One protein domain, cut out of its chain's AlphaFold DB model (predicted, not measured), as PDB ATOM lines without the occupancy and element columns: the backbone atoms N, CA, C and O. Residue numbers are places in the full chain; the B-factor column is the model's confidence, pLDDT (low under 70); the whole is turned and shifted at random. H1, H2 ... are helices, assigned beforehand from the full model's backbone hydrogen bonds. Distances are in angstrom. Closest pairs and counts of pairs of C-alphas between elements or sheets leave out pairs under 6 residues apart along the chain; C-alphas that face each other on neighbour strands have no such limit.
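What this domain is: This is residues 926 to 951 and 1008 to 1097 of the 1097 residues of an uncharacterized protein of Pseudomicrostroma glucosiphilum (UniProt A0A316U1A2). H1 is a long straight arm beside a small helical body, its residues 939 to 951 sticking out. In the body, H2 and H4 pack on H6 in a bundle of three helices that run the same way, with H3 at the end far from H1 and the short H5 near H4 and H6. The 116 printed residues hold six named helices, H1 to H6 in chain order, and no named strand: all helix. The whole is loose, with a radius of gyration of the C-alphas of 16.8 A, and spans 57 by 36 by 26 A.

How they stand to each other: H1, residues 926 to 951, is close but not clearly touching H2, residues 1009 to 1026; their closest C-alphas, Glu 931 and Met 1009, are 6.8 A apart. H2 touches H6, residues 1075 to 1095, at a steep tilt of 43 degrees, closest at C-alphas Leu 1012 and Leu 1079, 6.2 A. With residues 1075 to 1082 alone, H6 touches H4, residues 1048 to 1058; the closest C-alphas are Asp 1049 and Pro 1075, 5.3 A. H3, residues 1031 to 1039, only just touches H4, with 3 pairs of C-alphas within 8 A, closest at Tyr 1039 and Trp 1054, 7.3 A. H5, residues 1063 to 1069, is close but not clearly touching H4, closest at C-alphas Gly 1056 and Lys 1066, 6.4 A. Every O i to N i+4 pair is within hydrogen-bond range in H1, H2, H3, H4 and H6; H5 has 1 of 3, and 3 of 4 O i to N i+3 pairs.

Where its parts are: H1 runs 37.4 A from C-alpha 926 at (204.789, 292.413, 199.773). H2 measures 25.4 A and H6 30.0 A, ending at C-alpha 1095 (170.571, 299.265, 216.083).

The domain as a whole: The farthest C-alphas, Glu 951 and Ala 1037, are 58.1 A apart. Residues 952 to 1007 are not printed, a gap of 28.3 A between C-alphas 951 and 1008. Of the links printed whole, none is long. Residues 1096 to 1097 have pLDDT under 70.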
ATOM      1  N   GLU A 926     205.749 291.506 200.415       89.44
ATOM      2  CA  GLU A 926     204.789 292.413 199.773       89.44
ATOM      3  C   GLU A 926     203.679 292.834 200.750       89.44
ATOM      4  O   GLU A 926     203.325 294.009 200.781       89.44
ATOM      5  N   VAL A 927     203.192 291.932 201.615       88.25
ATOM      6  CA  VAL A 927     202.245 292.286 202.695       88.25
ATOM      7  C   VAL A 927     202.865 293.297 203.670       88.25
ATOM      8  O   VAL A 927     202.202 294.257 204.059       88.25
ATOM      9  N   ALA A 928     204.137 293.121 204.041       87.81
ATOM     10  CA  ALA A 928     204.849 294.072 204.895       87.81
ATOM     11  C   ALA A 928     205.021 295.447 204.220       87.81
ATOM     12  O   ALA A 928     204.870 296.471 204.883       87.81
ATOM     13  N   ALA A 929     205.264 295.484 202.905       90.81
ATOM     14  CA  ALA A 929     205.337 296.726 202.135       90.81
ATOM     15  C   ALA A 929     203.965 297.418 201.968       90.81
ATOM     16  O   ALA A 929     203.891 298.645 202.046       90.81
ATOM     17  N   GLU A 930     202.871 296.660 201.790       90.94
ATOM     18  CA  GLU A 930     201.505 297.212 201.835       90.94
ATOM     19  C   GLU A 930     201.216 297.855 203.203       90.94
ATOM     20  O   GLU A 930     200.676 298.960 203.263       90.94
ATOM     21  N   GLU A 931     201.617 297.205 204.300       90.00
ATOM     22  CA  GLU A 931     201.424 297.723 205.657       90.00
ATOM     23  C   GLU A 931     202.285 298.963 205.947       90.00
ATOM     24  O   GLU A 931     201.770 299.961 206.456       90.00
ATOM     25  N   GLU A 932     203.572 298.957 205.585       90.56
ATOM     26  CA  GLU A 932     204.449 300.122 205.762       90.56
ATOM     27  C   GLU A 932     203.944 301.335 204.963       90.56
ATOM     28  O   GLU A 932     203.956 302.457 205.474       90.56
ATOM     29  N   SER A 933     203.411 301.114 203.755       90.81
ATOM     30  CA  SER A 933     202.784 302.165 202.944       90.81
ATOM     31  C   SER A 933     201.557 302.784 203.633       90.81
ATOM     32  O   SER A 933     201.427 304.012 203.676       90.81
ATOM     33  N   VAL A 934     200.692 301.964 204.242       91.00
ATOM     34  CA  VAL A 934     199.528 302.438 205.015       91.00
ATOM     35  C   VAL A 934     199.963 303.203 206.267       91.00
ATOM     36  O   VAL A 934     199.471 304.304 206.523       91.00
ATOM     37  N   VAL A 935     200.938 302.683 207.019       91.19
ATOM     38  CA  VAL A 935     201.483 303.349 208.212       91.19
ATOM     39  C   VAL A 935     202.153 304.683 207.856       91.19
ATOM     40  O   VAL A 935     201.984 305.666 208.583       91.19
ATOM     41  N   ALA A 936     202.866 304.768 206.729       90.62
ATOM     42  CA  ALA A 936     203.423 306.018 206.217       90.62
ATOM     43  C   ALA A 936     202.320 307.022 205.832       90.62
ATOM     44  O   ALA A 936     202.356 308.169 206.280       90.62
ATOM     45  N   SER A 937     201.297 306.585 205.091       90.56
ATOM     46  CA  SER A 937     200.162 307.431 204.691       90.56
ATOM     47  C   SER A 937     199.398 307.998 205.898       90.56
ATOM     48  O   SER A 937     199.096 309.194 205.944       90.56
ATOM     49  N   ASN A 938     199.171 307.177 206.930       90.50
ATOM     50  CA  ASN A 938     198.561 307.606 208.189       90.50
ATOM     51  C   ASN A 938     199.441 308.620 208.945       90.50
ATOM     52  O   ASN A 938     198.929 309.638 209.417       90.50
ATOM     53  N   ARG A 939     200.765 308.406 209.019       89.12
ATOM     54  CA  ARG A 939     201.710 309.383 209.602       89.12
ATOM     55  C   ARG A 939     201.667 310.722 208.860       89.12
ATOM     56  O   ARG A 939     201.623 311.772 209.499       89.12
ATOM     57  N   GLU A 940     201.610 310.706 207.528       89.31
ATOM     58  CA  GLU A 940     201.444 311.921 206.723       89.31
ATOM     59  C   GLU A 940     200.071 312.585 206.906       89.31
ATOM     60  O   GLU A 940     199.970 313.809 206.823       89.31
ATOM     61  N   ALA A 941     199.003 311.817 207.138       86.31
ATOM     62  CA  ALA A 941     197.674 312.355 207.434       86.31
ATOM     63  C   ALA A 941     197.638 313.081 208.788       86.31
ATOM     64  O   ALA A 941     197.122 314.199 208.865       86.31
ATOM     65  N   VAL A 942     198.251 312.497 209.822       87.19
ATOM     66  CA  VAL A 942     198.417 313.133 211.141       87.19
ATOM     67  C   VAL A 942     199.273 314.396 211.024       87.19
ATOM     68  O   VAL A 942     198.802 315.476 211.372       87.19
ATOM     69  N   ALA A 943     200.456 314.325 210.404       88.06
ATOM     70  CA  ALA A 943     201.332 315.489 210.238       88.06
ATOM     71  C   ALA A 943     200.696 316.636 209.417       88.06
ATOM     72  O   ALA A 943     201.003 317.811 209.639       88.06
ATOM     73  N   ARG A 944     199.790 316.322 208.476       87.38
ATOM     74  CA  ARG A 944     198.966 317.323 207.773       87.38
ATOM     75  C   ARG A 944     197.910 317.954 208.685       87.38
ATOM     76  O   ARG A 944     197.722 319.167 208.606       87.38
ATOM     77  N   ARG A 945     197.248 317.172 209.549       83.50
ATOM     78  CA  ARG A 945     196.284 317.682 210.542       83.50
ATOM     79  C   ARG A 945     196.965 318.593 211.562       83.50
ATOM     80  O   ARG A 945     196.472 319.692 211.795       83.50
ATOM     81  N   ASP A 946     198.097 318.171 212.113       87.12
ATOM     82  CA  ASP A 946     198.813 318.920 213.152       87.12
ATOM     83  C   ASP A 946     199.284 320.283 212.632       87.12
ATOM     84  O   ASP A 946     199.129 321.297 213.313       87.12
ATOM     85  N   ARG A 947     199.771 320.336 211.383       87.81
ATOM     86  CA  ARG A 947     200.099 321.601 210.710       87.81
ATOM     87  C   ARG A 947     198.865 322.487 210.517       87.81
ATOM     88  O   ARG A 947     198.928 323.670 210.828       87.81
ATOM     89  N   ALA A 948     197.750 321.929 210.045       85.69
ATOM     90  CA  ALA A 948     196.522 322.693 209.823       85.69
ATOM     91  C   ALA A 948     195.934 323.265 211.129       85.69
ATOM     92  O   ALA A 948     195.455 324.399 211.139       85.69
ATOM     93  N   GLU A 949     196.006 322.533 212.247       86.56
ATOM     94  CA  GLU A 949     195.562 323.053 213.547       86.56
ATOM     95  C   GLU A 949     196.550 324.093 214.109       86.56
ATOM     96  O   GLU A 949     196.114 325.109 214.644       86.56
ATOM     97  N   GLN A 950     197.867 323.928 213.914       85.69
ATOM     98  CA  GLN A 950     198.858 324.966 214.249       85.69
ATOM     99  C   GLN A 950     198.633 326.263 213.453       85.69
ATOM    100  O   GLN A 950     198.669 327.353 214.031       85.69
ATOM    101  N   GLU A 951     198.348 326.167 212.151       86.56
ATOM    102  CA  GLU A 951     197.984 327.308 211.297       86.56
ATOM    103  C   GLU A 951     196.687 327.983 211.790       86.56
ATOM    104  O   GLU A 951     196.631 329.209 211.913       86.56
ATOM    105  N   THR A1008     195.326 299.872 210.444       93.00
ATOM    106  CA  THR A1008     196.566 299.074 210.387       93.00
ATOM    107  C   THR A1008     196.240 297.580 210.438       93.00
ATOM    108  O   THR A1008     195.146 297.192 210.853       93.00
ATOM    109  N   MET A1009     197.177 296.711 210.058       91.81
ATOM    110  CA  MET A1009     197.017 295.258 210.210       91.81
ATOM    111  C   MET A1009     196.683 294.891 211.664       91.81
ATOM    112  O   MET A1009     195.822 294.051 211.914       91.81
ATOM    113  N   THR A1010     197.304 295.572 212.630       91.88
ATOM    114  CA  THR A1010     197.028 295.402 214.064       91.88
ATOM    115  C   THR A1010     195.595 295.798 214.428       91.88
ATOM    116  O   THR A1010     194.963 295.112 215.230       91.88
ATOM    117  N   ASP A1011     195.049 296.863 213.829       92.88
ATOM    118  CA  ASP A1011     193.649 297.255 214.036       92.88
ATOM    119  C   ASP A1011     192.687 296.222 213.432       92.88
ATOM    120  O   ASP A1011     191.739 295.817 214.103       92.88
ATOM    121  N   LEU A1012     192.962 295.737 212.215       94.31
ATOM    122  CA  LEU A1012     192.160 294.706 211.541       94.31
ATOM    123  C   LEU A1012     192.138 293.386 212.332       94.31
ATOM    124  O   LEU A1012     191.068 292.822 212.570       94.31
ATOM    125  N   ILE A1013     193.301 292.919 212.802       93.69
ATOM    126  CA  ILE A1013     193.421 291.733 213.665       93.69
ATOM    127  C   ILE A1013     192.698 291.958 215.003       93.69
ATOM    128  O   ILE A1013     192.040 291.044 215.508       93.69
ATOM    129  N   ARG A1014     192.762 293.166 215.582       94.25
ATOM    130  CA  ARG A1014     192.038 293.507 216.818       94.25
ATOM    131  C   ARG A1014     190.523 293.473 216.619       94.25
ATOM    132  O   ARG A1014     189.836 292.919 217.473       94.25
ATOM    133  N   THR A1015     189.997 294.010 215.519       93.75
ATOM    134  CA  THR A1015     188.560 293.931 215.193       93.75
ATOM    135  C   THR A1015     188.127 292.472 215.020       93.75
ATOM    136  O   THR A1015     187.161 292.038 215.645       93.75
ATOM    137  N   ALA A1016     188.898 291.681 214.269       93.69
ATOM    138  CA  ALA A1016     188.650 290.254 214.069       93.69
ATOM    139  C   ALA A1016     188.643 289.442 215.382       93.69
ATOM    140  O   ALA A1016     187.709 288.685 215.638       93.69
ATOM    141  N   THR A1017     189.652 289.613 216.239       92.81
ATOM    142  CA  THR A1017     189.753 288.882 217.519       92.81
ATOM    143  C   THR A1017     188.721 289.346 218.548       92.81
ATOM    144  O   THR A1017     188.160 288.509 219.252       92.81
ATOM    145  N   SER A1018     188.388 290.642 218.582       92.38
ATOM    146  CA  SER A1018     187.304 291.163 219.428       92.38
ATOM    147  C   SER A1018     185.953 290.557 219.041       92.38
ATOM    148  O   SER A1018     185.182 290.181 219.919       92.38
ATOM    149  N   PHE A1019     185.690 290.389 217.740       91.19
ATOM    150  CA  PHE A1019     184.478 289.732 217.252       91.19
ATOM    151  C   PHE A1019     184.454 288.219 217.542       91.19
ATOM    152  O   PHE A1019     183.394 287.671 217.833       91.19
ATOM    153  N   ILE A1020     185.602 287.535 217.533       90.88
ATOM    154  CA  ILE A1020     185.683 286.113 217.921       90.88
ATOM    155  C   ILE A1020     185.345 285.926 219.407       90.88
ATOM    156  O   ILE A1020     184.554 285.045 219.741       90.88
ATOM    157  N   GLU A1021     185.867 286.773 220.298       89.62
ATOM    158  CA  GLU A1021     185.488 286.739 221.719       89.62
ATOM    159  C   GLU A1021     184.037 287.213 221.944       89.62
ATOM    160  O   GLU A1021     183.352 286.702 222.832       89.62
ATOM    161  N   LEU A1022     183.505 288.109 221.100       87.25
ATOM    162  CA  LEU A1022     182.083 288.473 221.095       87.25
ATOM    163  C   LEU A1022     181.194 287.268 220.741       87.25
ATOM    164  O   LEU A1022     180.241 286.986 221.464       87.25
ATOM    165  N   LEU A1023     181.536 286.504 219.694       85.44
ATOM    166  CA  LEU A1023     180.857 285.244 219.370       85.44
ATOM    167  C   LEU A1023     180.950 284.256 220.538       85.44
ATOM    168  O   LEU A1023     179.933 283.715 220.969       85.44
ATOM    169  N   ARG A1024     182.145 284.054 221.097       86.44
ATOM    170  CA  ARG A1024     182.378 283.118 222.204       86.44
ATOM    171  C   ARG A1024     181.594 283.461 223.478       86.44
ATOM    172  O   ARG A1024     181.231 282.558 224.223       86.44
ATOM    173  N   THR A1025     181.341 284.746 223.738       84.50
ATOM    174  CA  THR A1025     180.674 285.215 224.968       84.50
ATOM    175  C   THR A1025     179.186 285.531 224.810       84.50
ATOM    176  O   THR A1025     178.489 285.598 225.823       84.50
ATOM    177  N   GLN A1026     178.684 285.734 223.585       75.62
ATOM    178  CA  GLN A1026     177.284 286.110 223.325       75.62
ATOM    179  C   GLN A1026     176.489 285.095 222.494       75.62
ATOM    180  O   GLN A1026     175.268 285.229 222.392       75.62
ATOM    181  N   THR A1027     177.130 284.076 221.913       74.12
ATOM    182  CA  THR A1027     176.389 282.943 221.335       74.12
ATOM    183  C   THR A1027     175.857 282.012 222.425       74.12
ATOM    184  O   THR A1027     176.247 282.076 223.591       74.12
ATOM    185  N   GLN A1028     174.903 281.163 222.053       73.06
ATOM    186  CA  GLN A1028     174.317 280.184 222.962       73.06
ATOM    187  C   GLN A1028     175.315 279.074 223.293       73.06
ATOM    188  O   GLN A1028     176.149 278.703 222.467       73.06
ATOM    189  N   THR A1029     175.187 278.516 224.495       74.81
ATOM    190  CA  THR A1029     176.001 277.402 225.001       74.81
ATOM    191  C   THR A1029     176.066 276.256 223.989       74.81
ATOM    192  O   THR A1029     175.033 275.661 223.678       74.81
ATOM    193  N   GLY A1030     177.263 275.938 223.487       78.38
ATOM    194  CA  GLY A1030     177.490 274.886 222.495       78.38
ATOM    195  C   GLY A1030     177.588 275.368 221.042       78.38
ATOM    196  O   GLY A1030     178.080 274.615 220.204       78.38
ATOM    197  N   LEU A1031     177.159 276.590 220.698       85.00
ATOM    198  CA  LEU A1031     177.176 277.057 219.302       85.00
ATOM    199  C   LEU A1031     178.594 277.409 218.826       85.00
ATOM    200  O   LEU A1031     178.962 277.092 217.694       85.00
ATOM    201  N   PHE A1032     179.419 278.007 219.689       87.94
ATOM    202  CA  PHE A1032     180.835 278.240 219.390       87.94
ATOM    203  C   PHE A1032     181.611 276.915 219.293       87.94
ATOM    204  O   PHE A1032     182.434 276.731 218.396       87.94
ATOM    205  N   GLU A1033     181.289 275.951 220.155       87.88
ATOM    206  CA  GLU A1033     181.838 274.596 220.127       87.88
ATOM    207  C   GLU A1033     181.452 273.856 218.833       87.88
ATOM    208  O   GLU A1033     182.306 273.217 218.222       87.88
ATOM    209  N   GLN A1034     180.209 273.998 218.352       87.62
ATOM    210  CA  GLN A1034     179.763 273.467 217.055       87.62
ATOM    211  C   GLN A1034     180.489 274.119 215.869       87.62
ATOM    212  O   GLN A1034     180.876 273.417 214.933       87.62
ATOM    213  N   ILE A1035     180.724 275.436 215.908       89.19
ATOM    214  CA  ILE A1035     181.535 276.148 214.905       89.19
ATOM    215  C   ILE A1035     182.955 275.567 214.854       89.19
ATOM    216  O   ILE A1035     183.440 275.232 213.771       89.19
ATOM    217  N   VAL A1036     183.596 275.385 216.011       89.94
ATOM    218  CA  VAL A1036     184.950 274.813 216.118       89.94
ATOM    219  C   VAL A1036     184.990 273.339 215.695       89.94
ATOM    220  O   VAL A1036     185.934 272.927 215.022       89.94
ATOM    221  N   ALA A1037     183.962 272.549 216.013       87.88
ATOM    222  CA  ALA A1037     183.847 271.160 215.566       87.88
ATOM    223  C   ALA A1037     183.626 271.032 214.045       87.88
ATOM    224  O   ALA A1037     184.070 270.058 213.441       87.88
ATOM    225  N   THR A1038     182.968 272.014 213.417       87.69
ATOM    226  CA  THR A1038     182.654 272.004 211.976       87.69
ATOM    227  C   THR A1038     183.804 272.542 211.121       87.69
ATOM    228  O   THR A1038     184.122 271.969 210.081       87.69
ATOM    229  N   TYR A1039     184.431 273.644 211.546       89.25
ATOM    230  CA  TYR A1039     185.419 274.387 210.750       89.25
ATOM    231  C   TYR A1039     186.858 274.286 211.271       89.25
ATOM    232  O   TYR A1039     187.775 274.817 210.644       89.25
ATOM    233  N   GLY A1040     187.068 273.589 212.389       88.50
ATOM    234  CA  GLY A1040     188.351 273.497 213.075       88.50
ATOM    235  C   GLY A1040     188.596 274.640 214.073       88.50
ATOM    236  O   GLY A1040     187.834 275.614 214.134       88.50
ATOM    237  N   PRO A1041     189.668 274.529 214.881       91.38
ATOM    238  CA  PRO A1041     190.025 275.527 215.884       91.38
ATOM    239  C   PRO A1041     190.322 276.891 215.256       91.38
ATOM    240  O   PRO A1041     190.798 276.981 214.125       91.38
ATOM    241  N   VAL A1042     190.079 277.953 216.028       92.38
ATOM    242  CA  VAL A1042     190.390 279.334 215.634       92.38
ATOM    243  C   VAL A1042     191.887 279.449 215.281       92.38
ATOM    244  O   VAL A1042     192.723 279.119 216.129       92.38
ATOM    245  N   PRO A1043     192.256 279.919 214.072       92.88
ATOM    246  CA  PRO A1043     193.651 280.150 213.702       92.88
ATOM    247  C   PRO A1043     194.327 281.191 214.601       92.88
ATOM    248  O   PRO A1043     193.670 282.078 215.149       92.88
ATOM    249  N   GLN A1044     195.654 281.128 214.734       90.50
ATOM    250  CA  GLN A1044     196.364 282.124 215.542       90.50
ATOM    251  C   GLN A1044     196.259 283.525 214.904       90.50
ATOM    252  O   GLN A1044     196.312 283.626 213.678       90.50
ATOM    253  N   PRO A1045     196.208 284.623 215.686       86.12
ATOM    254  CA  PRO A1045     196.077 285.985 215.146       86.12
ATOM    255  C   PRO A1045     197.177 286.413 214.158       86.12
ATOM    256  O   PRO A1045     196.964 287.316 213.355       86.12
ATOM    257  N   LEU A1046     198.348 285.767 214.208       84.50
ATOM    258  CA  LEU A1046     199.467 285.987 213.285       84.50
ATOM    259  C   LEU A1046     199.316 285.225 211.953       84.50
ATOM    260  O   LEU A1046     199.938 285.592 210.960       84.50
ATOM    261  N   GLU A1047     198.468 284.193 211.893       88.88
ATOM    262  CA  GLU A1047     198.178 283.413 210.683       88.88
ATOM    263  C   GLU A1047     197.074 284.082 209.845       88.88
ATOM    264  O   GLU A1047     196.041 283.484 209.542       88.88
ATOM    265  N   ILE A1048     197.307 285.347 209.480       90.19
ATOM    266  CA  ILE A1048     196.361 286.278 208.832       90.19
ATOM    267  C   ILE A1048     195.587 285.637 207.667       90.19
ATOM    268  O   ILE A1048     194.376 285.827 207.548       90.19
ATOM    269  N   ASP A1049     196.272 284.855 206.826       89.62
ATOM    270  CA  ASP A1049     195.661 284.126 205.712       89.62
ATOM    271  C   ASP A1049     194.555 283.166 206.189       89.62
ATOM    272  O   ASP A1049     193.380 283.380 205.876       89.62
ATOM    273  N   LYS A1050     194.912 282.180 207.024       91.94
ATOM    274  CA  LYS A1050     193.979 281.205 207.613       91.94
ATOM    275  C   LYS A1050     192.869 281.885 208.410       91.94
ATOM    276  O   LYS A1050     191.707 281.514 208.276       91.94
ATOM    277  N   LEU A1051     193.216 282.892 209.219       94.12
ATOM    278  CA  LEU A1051     192.263 283.651 210.033       94.12
ATOM    279  C   LEU A1051     191.173 284.284 209.157       94.12
ATOM    280  O   LEU A1051     189.991 284.195 209.486       94.12
ATOM    281  N   SER A1052     191.554 284.875 208.022       94.62
ATOM    282  CA  SER A1052     190.595 285.477 207.092       94.62
ATOM    283  C   SER A1052     189.700 284.441 206.393       94.62
ATOM    284  O   SER A1052     188.509 284.696 206.225       94.62
ATOM    285  N   TRP A1053     190.209 283.248 206.053       95.44
ATOM    286  CA  TRP A1053     189.378 282.166 205.502       95.44
ATOM    287  C   TRP A1053     188.411 281.585 206.542       95.44
ATOM    288  O   TRP A1053     187.238 281.372 206.232       95.44
ATOM    289  N   TRP A1054     188.866 281.401 207.785       95.25
ATOM    290  CA  TRP A1054     188.038 280.924 208.897       95.25
ATOM    291  C   TRP A1054     186.903 281.910 209.206       95.25
ATOM    292  O   TRP A1054     185.736 281.520 209.240       95.25
ATOM    293  N   LEU A1055     187.205 283.210 209.306       94.50
ATOM    294  CA  LEU A1055     186.191 284.266 209.442       94.50
ATOM    295  C   LEU A1055     185.251 284.327 208.229       94.50
ATOM    296  O   LEU A1055     184.048 284.525 208.396       94.50
ATOM    297  N   GLY A1056     185.772 284.098 207.019       93.00
ATOM    298  CA  GLY A1056     184.974 283.970 205.800       93.00
ATOM    299  C   GLY A1056     183.930 282.849 205.878       93.00
ATOM    300  O   GLY A1056     182.797 283.048 205.441       93.00
ATOM    301  N   MET A1057     184.260 281.698 206.475       91.12
ATOM    302  CA  MET A1057     183.275 280.638 206.737       91.12
ATOM    303  C   MET A1057     182.276 281.061 207.822       91.12
ATOM    304  O   MET A1057     181.070 280.990 207.594       91.12
ATOM    305  N   VAL A1058     182.766 281.542 208.968       90.94
ATOM    306  CA  VAL A1058     181.972 281.738 210.197       90.94
ATOM    307  C   VAL A1058     181.022 282.942 210.153       90.94
ATOM    308  O   VAL A1058     179.970 282.908 210.790       90.94
ATOM    309  N   LEU A1059     181.331 284.003 209.400       91.06
ATOM    310  CA  LEU A1059     180.477 285.198 209.356       91.06
ATOM    311  C   LEU A1059     179.093 284.930 208.714       91.06
ATOM    312  O   LEU A1059     179.027 284.287 207.662       91.06
ATOM    313  N   PRO A1060     177.986 285.471 209.265       88.88
ATOM    314  CA  PRO A1060     176.634 285.330 208.711       88.88
ATOM    315  C   PRO A1060     176.403 286.277 207.515       88.88
ATOM    316  O   PRO A1060     175.656 287.251 207.591       88.88
ATOM    317  N   ILE A1061     177.083 285.998 206.400       92.62
ATOM    318  CA  ILE A1061     177.060 286.768 205.143       92.62
ATOM    319  C   ILE A1061     176.663 285.839 203.976       92.62
ATOM    320  O   ILE A1061     177.049 284.671 203.964       92.62
ATOM    321  N   ASP A1062     175.908 286.354 202.995       91.88
ATOM    322  CA  ASP A1062     175.499 285.634 201.768       91.88
ATOM    323  C   ASP A1062     176.717 285.065 201.006       91.88
ATOM    324  O   ASP A1062     177.736 285.743 200.851       91.88
ATOM    325  N   GLU A1063     176.624 283.827 200.506       91.94
ATOM    326  CA  GLU A1063     177.758 283.138 199.868       91.94
ATOM    327  C   GLU A1063     178.309 283.850 198.619       91.94
ATOM    328  O   GLU A1063     179.508 283.775 198.359       91.94
ATOM    329  N   HIS A1064     177.491 284.594 197.871       92.56
ATOM    330  CA  HIS A1064     177.940 285.354 196.698       92.56
ATOM    331  C   HIS A1064     178.638 286.660 197.102       92.56
ATOM    332  O   HIS A1064     179.444 287.185 196.338       92.56
ATOM    333  N   ALA A1065     178.368 287.179 198.305       93.31
ATOM    334  CA  ALA A1065     179.190 288.226 198.902       93.31
ATOM    335  C   ALA A1065     180.502 287.636 199.449       93.31
ATOM    336  O   ALA A1065     181.570 288.198 199.200       93.31
ATOM    337  N   LYS A1066     180.461 286.465 200.103       94.81
ATOM    338  CA  LYS A1066     181.664 285.751 200.572       94.81
ATOM    339  C   LYS A1066     182.610 285.347 199.434       94.81
ATOM    340  O   LYS A1066     183.822 285.468 199.601       94.81
ATOM    341  N   SER A1067     182.098 284.916 198.276       93.81
ATOM    342  CA  SER A1067     182.939 284.467 197.152       93.81
ATOM    343  C   SER A1067     183.860 285.568 196.610       93.81
ATOM    344  O   SER A1067     184.921 285.257 196.070       93.81
ATOM    345  N   SER A1068     183.535 286.845 196.854       94.88
ATOM    346  CA  SER A1068     184.406 287.985 196.538       94.88
ATOM    347  C   SER A1068     185.764 287.968 197.259       94.88
ATOM    348  O   SER A1068     186.691 288.620 196.786       94.88
ATOM    349  N   LEU A1069     185.935 287.185 198.336       95.94
ATOM    350  CA  LEU A1069     187.240 286.977 198.982       95.94
ATOM    351  C   LEU A1069     188.195 286.111 198.140       95.94
ATOM    352  O   LEU A1069     189.411 286.270 198.252       95.94
ATOM    353  N   LEU A1070     187.683 285.206 197.292       95.38
ATOM    354  CA  LEU A1070     188.516 284.295 196.493       95.38
ATOM    355  C   LEU A1070     189.518 285.026 195.576       95.38
ATOM    356  O   LEU A1070     190.704 284.715 195.683       95.38
ATOM    357  N   PRO A1071     189.142 286.006 194.730       95.25
ATOM    358  CA  PRO A1071     190.104 286.718 193.876       95.25
ATOM    359  C   PRO A1071     191.121 287.598 194.633       95.25
ATOM    360  O   PRO A1071     192.083 288.078 194.030       95.25
ATOM    361  N   VAL A1072     190.951 287.842 195.938       96.06
ATOM    362  CA  VAL A1072     191.778 288.809 196.678       96.06
ATOM    363  C   VAL A1072     193.115 288.189 197.099       96.06
ATOM    364  O   VAL A1072     193.200 287.410 198.051       96.06
ATOM    365  N   ARG A1073     194.184 288.567 196.388       94.88
ATOM    366  CA  ARG A1073     195.566 288.083 196.598       94.88
ATOM    367  C   ARG A1073     196.320 288.717 197.778       94.88
ATOM    368  O   ARG A1073     197.454 288.336 198.030       94.88
ATOM    369  N   SER A1074     195.740 289.702 198.467       94.88
ATOM    370  CA  SER A1074     196.328 290.301 199.676       94.88
ATOM    371  C   SER A1074     195.549 289.843 200.913       94.88
ATOM    372  O   SER A1074     194.364 290.172 201.032       94.88
ATOM    373  N   PRO A1075     196.189 289.136 201.865       93.50
ATOM    374  CA  PRO A1075     195.569 288.791 203.143       93.50
ATOM    375  C   PRO A1075     195.128 290.029 203.944       93.50
ATOM    376  O   PRO A1075     194.093 289.988 204.607       93.50
ATOM    377  N   ARG A1076     195.848 291.161 203.816       93.31
ATOM    378  CA  ARG A1076     195.460 292.447 204.423       93.31
ATOM    379  C   ARG A1076     194.101 292.911 203.893       93.31
ATOM    380  O   ARG A1076     193.203 293.189 204.679       93.31
ATOM    381  N   LYS A1077     193.927 292.929 202.566       94.44
ATOM    382  CA  LYS A1077     192.673 293.356 201.915       94.44
ATOM    383  C   LYS A1077     191.510 292.396 202.195       94.44
ATOM    384  O   LYS A1077     190.372 292.842 202.304       94.44
ATOM    385  N   ARG A1078     191.782 291.095 202.389       95.50
ATOM    386  CA  ARG A1078     190.773 290.136 202.880       95.50
ATOM    387  C   ARG A1078     190.304 290.473 204.297       95.50
ATOM    388  O   ARG A1078     189.097 290.538 204.515       95.50
ATOM    389  N   LEU A1079     191.219 290.745 205.235       94.75
ATOM    390  CA  LEU A1079     190.834 291.201 206.580       94.75
ATOM    391  C   LEU A1079     190.128 292.566 206.572       94.75
ATOM    392  O   LEU A1079     189.218 292.765 207.366       94.75
ATOM    393  N   GLU A1080     190.495 293.480 205.675       94.88
ATOM    394  CA  GLU A1080     189.836 294.785 205.514       94.88
ATOM    395  C   GLU A1080     188.363 294.629 205.099       94.88
ATOM    396  O   GLU A1080     187.474 295.170 205.756       94.88
ATOM    397  N   MET A1081     188.072 293.791 204.095       96.00
ATOM    398  CA  MET A1081     186.693 293.441 203.721       96.00
ATOM    399  C   MET A1081     185.928 292.805 204.891       96.00
ATOM    400  O   MET A1081     184.820 293.234 205.212       96.00
ATOM    401  N   ILE A1082     186.543 291.833 205.570       96.00
ATOM    402  CA  ILE A1082     185.973 291.131 206.731       96.00
ATOM    403  C   ILE A1082     185.671 292.091 207.893       96.00
ATOM    404  O   ILE A1082     184.607 291.983 208.502       96.00
ATOM    405  N   ALA A1083     186.541 293.067 208.167       94.94
ATOM    406  CA  ALA A1083     186.316 294.086 209.190       94.94
ATOM    407  C   ALA A1083     185.092 294.958 208.864       94.94
ATOM    408  O   ALA A1083     184.226 295.116 209.721       94.94
ATOM    409  N   THR A1084     184.934 295.419 207.614       94.69
ATOM    410  CA  THR A1084     183.726 296.181 207.223       94.69
ATOM    411  C   THR A1084     182.434 295.359 207.333       94.69
ATOM    412  O   THR A1084     181.358 295.913 207.568       94.69
ATOM    413  N   TRP A1085     182.511 294.029 207.198       95.19
ATOM    414  CA  TRP A1085     181.367 293.139 207.416       95.19
ATOM    415  C   TRP A1085     181.057 292.972 208.909       95.19
ATOM    416  O   TRP A1085     179.890 293.063 209.285       95.19
ATOM    417  N   ILE A1086     182.079 292.809 209.756       94.06
ATOM    418  CA  ILE A1086     181.953 292.777 211.224       94.06
ATOM    419  C   ILE A1086     181.322 294.077 211.744       94.06
ATOM    420  O   ILE A1086     180.314 294.028 212.445       94.06
ATOM    421  N   GLU A1087     181.841 295.238 211.339       91.50
ATOM    422  CA  GLU A1087     181.318 296.554 211.735       91.50
ATOM    423  C   GLU A1087     179.855 296.748 211.313       91.50
ATOM    424  O   GLU A1087     179.045 297.292 212.067       91.50
ATOM    425  N   ARG A1088     179.477 296.249 210.128       91.31
ATOM    426  CA  ARG A1088     178.091 296.278 209.643       91.31
ATOM    427  C   ARG A1088     177.166 295.341 210.429       91.31
ATOM    428  O   ARG A1088     176.019 295.712 210.681       91.31
ATOM    429  N   ILE A1089     177.644 294.156 210.813       88.75
ATOM    430  CA  ILE A1089     176.903 293.194 211.646       88.75
ATOM    431  C   ILE A1089     176.683 293.780 213.046       88.75
ATOM    432  O   ILE A1089     175.539 293.888 213.489       88.75
ATOM    433  N   GLU A1090     177.749 294.257 213.695       86.00
ATOM    434  CA  GLU A1090     177.657 294.954 214.979       86.00
ATOM    435  C   GLU A1090     176.748 296.184 214.904       86.00
ATOM    436  O   GLU A1090     175.960 296.423 215.817       86.00
ATOM    437  N   GLY A1091     176.812 296.952 213.813       84.81
ATOM    438  CA  GLY A1091     175.919 298.080 213.561       84.81
ATOM    439  C   GLY A1091     174.442 297.673 213.541       84.81
ATOM    440  O   GLY A1091     173.619 298.354 214.156       84.81
ATOM    441  N   SER A1092     174.102 296.543 212.909       84.12
ATOM    442  CA  SER A1092     172.733 296.005 212.917       84.12
ATOM    443  C   SER A1092     172.301 295.621 214.333       84.12
ATOM    444  O   SER A1092     171.296 296.143 214.825       84.12
ATOM    445  N   TRP A1093     173.122 294.826 215.034       79.81
ATOM    446  CA  TRP A1093     172.863 294.370 216.406       79.81
ATOM    447  C   TRP A1093     172.677 295.544 217.379       79.81
ATOM    448  O   TRP A1093     171.690 295.597 218.113       79.81
ATOM    449  N   ARG A1094     173.570 296.543 217.330       76.69
ATOM    450  CA  ARG A1094     173.497 297.780 218.131       76.69
ATOM    451  C   ARG A1094     172.282 298.645 217.765       76.69
ATOM    452  O   ARG A1094     171.782 299.365 218.625       76.69
ATOM    453  N   SER A1095     171.790 298.569 216.525       75.06
ATOM    454  CA  SER A1095     170.571 299.265 216.083       75.06
ATOM    455  C   SER A1095     169.264 298.527 216.408       75.06
ATOM    456  O   SER A1095     168.190 299.115 216.269       75.06
ATOM    457  N   GLY A1096     169.336 297.263 216.846       52.16
ATOM    458  CA  GLY A1096     168.167 296.420 217.098       52.16
ATOM    459  C   GLY A1096     167.388 296.057 215.831       52.16
ATOM    460  O   GLY A1096     166.158 296.129 215.850       52.16
ATOM    461  N   ARG A1097     168.098 295.721 214.747       40.28
ATOM    462  CA  ARG A1097     167.544 295.213 213.481       40.28
ATOM    463  C   ARG A1097     168.205 293.900 213.086       40.28
ATOM    464  O   ARG A1097     169.458 293.859 213.147       40.28
TER     465      ARG A1097